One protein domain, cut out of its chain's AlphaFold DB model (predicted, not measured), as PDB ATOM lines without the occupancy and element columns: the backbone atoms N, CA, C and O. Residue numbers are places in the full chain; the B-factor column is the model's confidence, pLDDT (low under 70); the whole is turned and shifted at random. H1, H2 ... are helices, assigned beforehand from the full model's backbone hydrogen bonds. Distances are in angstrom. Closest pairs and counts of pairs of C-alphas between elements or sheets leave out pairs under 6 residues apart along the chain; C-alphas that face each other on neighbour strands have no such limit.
ATOM      1  N   LYS A   2     111.637  66.507  90.878       92.19
ATOM      2  CA  LYS A   2     111.701  65.166  90.255       92.19
ATOM      3  C   LYS A   2     111.172  65.156  88.812       92.19
ATOM      4  O   LYS A   2     111.872  64.713  87.914       92.19
ATOM      5  N   PHE A   3     110.005  65.762  88.586       93.56
ATOM      6  CA  PHE A   3     109.385  65.835  87.258       93.56
ATOM      7  C   PHE A   3     110.274  66.517  86.202       93.56
ATOM      8  O   PHE A   3     110.380  66.027  85.082       93.56
ATOM      9  N   ALA A   4     110.949  67.621  86.549       93.69
ATOM     10  CA  ALA A   4     111.858  68.300  85.620       93.69
ATOM     11  C   ALA A   4     113.075  67.439  85.267       93.69
ATOM     12  O   ALA A   4     113.470  67.403  84.110       93.69
ATOM     13  N   GLN A   5     113.631  66.711  86.236       92.94
ATOM     14  CA  GLN A   5     114.774  65.823  86.005       92.94
ATOM     15  C   GLN A   5     114.402  64.662  85.072       92.94
ATOM     16  O   GLN A   5     115.140  64.373  84.138       92.94
ATOM     17  N   GLU A   6     113.235  64.047  85.287       95.00
ATOM     18  CA  GLU A   6     112.713  62.948  84.457       95.00
ATOM     19  C   GLU A   6     112.392  63.379  83.020       95.00
ATOM     20  O   GLU A   6     112.451  62.563  82.106       95.00
ATOM     21  N   ASN A   7     112.067  64.658  82.816       94.56
ATOM     22  CA  ASN A   7     111.765  65.229  81.504       94.56
ATOM     23  C   ASN A   7     112.924  66.055  80.924       94.56
ATOM     24  O   ASN A   7     112.735  66.732  79.916       94.56
ATOM     25  N   HIS A   8     114.110  66.008  81.546       94.06
ATOM     26  CA  HIS A   8     115.307  66.744  81.125       94.06
ATOM     27  C   HIS A   8     115.066  68.252  80.915       94.06
ATOM     28  O   HIS A   8     115.552  68.848  79.957       94.06
ATOM     29  N   LEU A   9     114.279  68.865  81.804       94.31
ATOM     30  CA  LEU A   9     113.947  70.285  81.760       94.31
ATOM     31  C   LEU A   9     114.957  71.104  82.568       94.31
ATOM     32  O   LEU A   9     115.237  70.793  83.728       94.31
ATOM     33  N   GLU A  10     115.447  72.181  81.962       90.69
ATOM     34  CA  GLU A  10     116.345  73.149  82.589       90.69
ATOM     35  C   GLU A  10     115.558  74.325  83.181       90.69
ATOM     36  O   GLU A  10     114.571  74.786  82.605       90.69
ATOM     37  N   GLY A  11     116.004  74.816  84.338       89.69
ATOM     38  CA  GLY A  11     115.418  75.971  85.012       89.69
ATOM     39  C   GLY A  11     115.197  75.753  86.506       89.69
ATOM     40  O   GLY A  11     115.293  74.639  87.028       89.69
ATOM     41  N   GLU A  12     114.880  76.842  87.197       92.38
ATOM     42  CA  GLU A  12     114.647  76.850  88.640       92.38
ATOM     43  C   GLU A  12     113.174  77.075  88.967       92.38
ATOM     44  O   GLU A  12     112.439  77.731  88.233       92.38
ATOM     45  N   TYR A  13     112.729  76.522  90.094       90.56
ATOM     46  CA  TYR A  13     111.400  76.810  90.616       90.56
ATOM     47  C   TYR A  13     111.374  78.228  91.216       90.56
ATOM     48  O   TYR A  13     112.296  78.568  91.957       90.56
ATOM     49  N   PRO A  14     110.322  79.032  90.979       92.62
ATOM     50  CA  PRO A  14     109.101  78.699  90.236       92.62
ATOM     51  C   PRO A  14     109.177  78.965  88.723       92.62
ATOM     52  O   PRO A  14     108.327  78.471  87.991       92.62
ATOM     53  N   ALA A  15     110.192  79.685  88.237       93.19
ATOM     54  CA  ALA A  15     110.275  80.170  86.852       93.19
ATOM     55  C   ALA A  15     110.164  79.071  85.776       93.19
ATOM     56  O   ALA A  15     109.621  79.302  84.698       93.19
ATOM     57  N   ILE A  16     110.637  77.855  86.066       94.50
ATOM     58  CA  ILE A  16     110.552  76.714  85.146       94.50
ATOM     59  C   ILE A  16     109.104  76.382  84.743       94.50
ATOM     60  O   ILE A  16     108.882  75.894  83.636       94.50
ATOM     61  N   LEU A  17     108.123  76.668  85.608       93.62
ATOM     62  CA  LEU A  17     106.706  76.356  85.393       93.62
ATOM     63  C   LEU A  17     106.092  77.145  84.225       93.62
ATOM     64  O   LEU A  17     105.179  76.649  83.562       93.62
ATOM     65  N   ASP A  18     106.639  78.327  83.932       92.19
ATOM     66  CA  ASP A  18     106.178  79.210  82.857       92.19
ATOM     67  C   ASP A  18     106.851  78.917  81.508       92.19
ATOM     68  O   ASP A  18     106.532  79.533  80.485       92.19
ATOM     69  N   THR A  19     107.771  77.952  81.456       93.81
ATOM     70  CA  THR A  19     108.461  77.597  80.212       93.81
ATOM     71  C   THR A  19     107.569  76.755  79.295       93.81
ATOM     72  O   THR A  19     106.834  75.866  79.733       93.81
ATOM     73  N   ALA A  20     107.670  76.981  77.982       92.69
ATOM     74  CA  ALA A  20     106.952  76.177  76.988       92.69
ATOM     75  C   ALA A  20     107.352  74.690  77.047       92.69
ATOM     76  O   ALA A  20     106.519  73.805  76.849       92.69
ATOM     77  N   ALA A  21     108.618  74.408  77.372       94.25
ATOM     78  CA  ALA A  21     109.115  73.047  77.552       94.25
ATOM     79  C   ALA A  21     108.411  72.338  78.720       94.25
ATOM     80  O   ALA A  21     107.969  71.197  78.566       94.25
ATOM     81  N   PHE A  22     108.228  73.031  79.850       95.31
ATOM     82  CA  PHE A  22     107.488  72.494  80.986       95.31
ATOM     83  C   PHE A  22     106.013  72.254  80.653       95.31
ATOM     84  O   PHE A  22     105.524  71.146  80.881       95.31
ATOM     85  N   ARG A  23     105.318  73.230  80.048       94.56
ATOM     86  CA  ARG A  23     103.912  73.062  79.624       94.56
ATOM     87  C   ARG A  23     103.739  71.872  78.682       94.56
ATOM     88  O   ARG A  23     102.851  71.050  78.889       94.56
ATOM     89  N   LYS A  24     104.633  71.716  77.699       94.38
ATOM     90  CA  LYS A  24     104.618  70.588  76.758       94.38
ATOM     91  C   LYS A  24     104.816  69.241  77.461       94.38
ATOM     92  O   LYS A  24     104.076  68.297  77.183       94.38
ATOM     93  N   ALA A  25     105.790  69.147  78.367       96.12
ATOM     94  CA  ALA A  25     106.035  67.929  79.138       96.12
ATOM     95  C   ALA A  25     104.839  67.580  80.039       96.12
ATOM     96  O   ALA A  25     104.413  66.425  80.094       96.12
ATOM     97  N   ALA A  26     104.249  68.581  80.695       95.94
ATOM     98  CA  ALA A  26     103.067  68.415  81.530       95.94
ATOM     99  C   ALA A  26     101.855  67.941  80.709       95.94
ATOM    100  O   ALA A  26     101.255  66.925  81.061       95.94
ATOM    101  N   SER A  27     101.548  68.584  79.576       95.75
ATOM    102  CA  SER A  27     100.492  68.136  78.653       95.75
ATOM    103  C   SER A  27     100.696  66.690  78.198       95.75
ATOM    104  O   SER A  27      99.748  65.905  78.176       95.75
ATOM    105  N   HIS A  28     101.932  66.302  77.870       95.88
ATOM    106  CA  HIS A  28     102.233  64.926  77.474       95.88
ATOM    107  C   HIS A  28     101.990  63.926  78.613       95.88
ATOM    108  O   HIS A  28     101.434  62.856  78.370       95.88
ATOM    109  N   SER A  29     102.339  64.288  79.850       96.62
ATOM    110  CA  SER A  29     102.058  63.477  81.041       96.62
ATOM    111  C   SER A  29     100.552  63.251  81.237       96.62
ATOM    112  O   SER A  29     100.116  62.109  81.393       96.62
ATOM    113  N   PHE A  30      99.736  64.309  81.124       96.50
ATOM    114  CA  PHE A  30      98.271  64.194  81.174       96.50
ATOM    115  C   PHE A  30      97.720  63.316  80.047       96.50
ATOM    116  O   PHE A  30      96.874  62.455  80.290       96.50
ATOM    117  N   ALA A  31      98.224  63.481  78.822       96.69
ATOM    118  CA  ALA A  31      97.807  62.667  77.688       96.69
ATOM    119  C   ALA A  31      98.175  61.187  77.855       96.69
ATOM    120  O   ALA A  31      97.374  60.313  77.522       96.69
ATOM    121  N   ALA A  32      99.367  60.889  78.380       96.44
ATOM    122  CA  ALA A  32      99.795  59.525  78.667       96.44
ATOM    123  C   ALA A  32      98.908  58.868  79.734       96.44
ATOM    124  O   ALA A  32      98.496  57.721  79.553       96.44
ATOM    125  N   LEU A  33      98.565  59.604  80.799       97.00
ATOM    126  CA  LEU A  33      97.649  59.136  81.839       97.00
ATOM    127  C   LEU A  33      96.252  58.853  81.274       97.00
ATOM    128  O   LEU A  33      95.744  57.751  81.434       97.00
ATOM    129  N   GLY A  34      95.665  59.800  80.540       96.94
ATOM    130  CA  GLY A  34      94.328  59.613  79.979       96.94
ATOM    131  C   GLY A  34      94.248  58.444  78.990       96.94
ATOM    132  O   GLY A  34      93.298  57.669  79.027       96.94
ATOM    133  N   ARG A  35      95.278  58.243  78.155       96.44
ATOM    134  CA  ARG A  35      95.356  57.070  77.263       96.44
ATOM    135  C   ARG A  35      95.473  55.761  78.036       96.44
ATOM    136  O   ARG A  35      94.849  54.777  77.651       96.44
ATOM    137  N   LYS A  36      96.276  55.743  79.104       97.69
ATOM    138  CA  LYS A  36      96.427  54.576  79.983       97.69
ATOM    139  C   LYS A  36      95.094  54.192  80.631       97.69
ATOM    140  O   LYS A  36      94.810  53.004  80.744       97.69
ATOM    141  N   ASP A  37      94.285  55.184  80.984       97.69
ATOM    142  CA  ASP A  37      92.985  54.992  81.630       97.69
ATOM    143  C   ASP A  37      91.831  54.788  80.624       97.69
ATOM    144  O   ASP A  37      90.677  54.641  81.018       97.69
ATOM    145  N   GLY A  38      92.129  54.733  79.320       97.31
ATOM    146  CA  GLY A  38      91.153  54.429  78.269       97.31
ATOM    147  C   GLY A  38      90.255  55.599  77.857       97.31
ATOM    148  O   GLY A  38      89.220  55.371  77.227       97.31
ATOM    149  N   LEU A  39      90.637  56.836  78.184       97.94
ATOM    150  CA  LEU A  39      89.906  58.033  77.768       97.94
ATOM    151  C   LEU A  39      89.952  58.217  76.247       97.94
ATOM    152  O   LEU A  39      90.958  57.943  75.583       97.94
ATOM    153  N   GLN A  40      88.858  58.732  75.693       97.25
ATOM    154  CA  GLN A  40      88.760  59.062  74.278       97.25
ATOM    155  C   GLN A  40      89.610  60.288  73.944       97.25
ATOM    156  O   GLN A  40      89.853  61.156  74.778       97.25
ATOM    157  N   SER A  41      90.017  60.425  72.682       94.56
ATOM    158  CA  SER A  41      90.904  61.516  72.252       94.56
ATOM    159  C   SER A  41      90.355  62.921  72.525       94.56
ATOM    160  O   SER A  41      91.140  63.852  72.675       94.56
ATOM    161  N   PHE A  42      89.029  63.087  72.575       95.50
ATOM    162  CA  PHE A  42      88.376  64.367  72.873       95.50
ATOM    163  C   PHE A  42      88.294  64.682  74.376       95.50
ATOM    164  O   PHE A  42      88.013  65.821  74.733       95.50
ATOM    165  N   GLU A  43      88.551  63.704  75.247       96.44
ATOM    166  CA  GLU A  43      88.638  63.880  76.704       96.44
ATOM    167  C   GLU A  43      90.071  64.224  77.149       96.44
ATOM    168  O   GLU A  43      90.294  64.647  78.283       96.44
ATOM    169  N   ILE A  44      91.058  64.058  76.260       96.50
ATOM    170  CA  ILE A  44      92.469  64.316  76.549       96.50
ATOM    171  C   ILE A  44      92.782  65.816  76.481       96.50
ATOM    172  O   ILE A  44      92.620  66.462  75.443       96.50
ATOM    173  N   VAL A  45      93.325  66.347  77.579       94.25
ATOM    174  CA  VAL A  45      93.823  67.726  77.668       94.25
ATOM    175  C   VAL A  45      94.999  67.937  76.709       94.25
ATOM    176  O   VAL A  45      95.933  67.136  76.666       94.25
ATOM    177  N   LYS A  46      94.960  69.033  75.939       93.62
ATOM    178  CA  LYS A  46      95.979  69.368  74.928       93.62
ATOM    179  C   LYS A  46      97.041  70.344  75.440       93.62
ATOM    180  O   LYS A  46      98.232  70.125  75.230       93.62
ATOM    181  N   HIS A  47      96.613  71.385  76.147       95.38
ATOM    182  CA  HIS A  47      97.473  72.446  76.673       95.38
ATOM    183  C   HIS A  47      97.181  72.649  78.158       95.38
ATOM    184  O   HIS A  47      96.031  72.538  78.586       95.38
ATOM    185  N   VAL A  48      98.221  72.926  78.942       95.06
ATOM    186  CA  VAL A  48      98.118  73.184  80.380       95.06
ATOM    187  C   VAL A  48      98.956  74.394  80.754       95.06
ATOM    188  O   VAL A  48     100.039  74.599  80.209       95.06
TER     189      VAL A  48
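Overview. This is residues 2 to 48 of the 87 residues of an uncharacterized protein of Strigomonas culicis (UniProt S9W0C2). One long helix, H3, makes the long axis; the short helices H1 and H2 sit near its first end, and beyond its last end residues 37 to 48 turn and fold back alongside it. The printed part has 47 residues with three named helices, in the order H1, H2, H3, and no named strand; its class is all helix. It is only just loose, close to compact, with a radius of gyration of the C-alphas of 11.9 A, and only just elongated, spanning 34 by 17 by 12 A.

Along the chain. H3, residues 20 to 36, is 24.2 A long and ends at C-alpha 36 (96.427, 54.576, 79.983). H2 is residues 15 to 18, 5.8 A. H1, residues 2 to 6, 6.3 A, begins at C-alpha 2 (111.701, 65.166, 90.255).

Arrangement. H2 and H3 are close but not clearly touching; their closest C-alphas, of Ile 16 and Phe 22, are 6.7 A apart. H1 and H3 are also close but not clearly touching, at 7.6 A between the C-alphas of Ala 4 and Phe 22. H1 and H2 are apart. In H1 and H3 every O i to N i+4 pair is within hydrogen-bond range; H2 is too short for one.

Size, cuts and confidence. The C-alphas farthest apart, of Glu 12 and Gln 40, are 34.5 A apart. The printed part has no cut. The link H2 to H3 is tight, H1 to H2 short. No printed residue is under 70 in pLDDT.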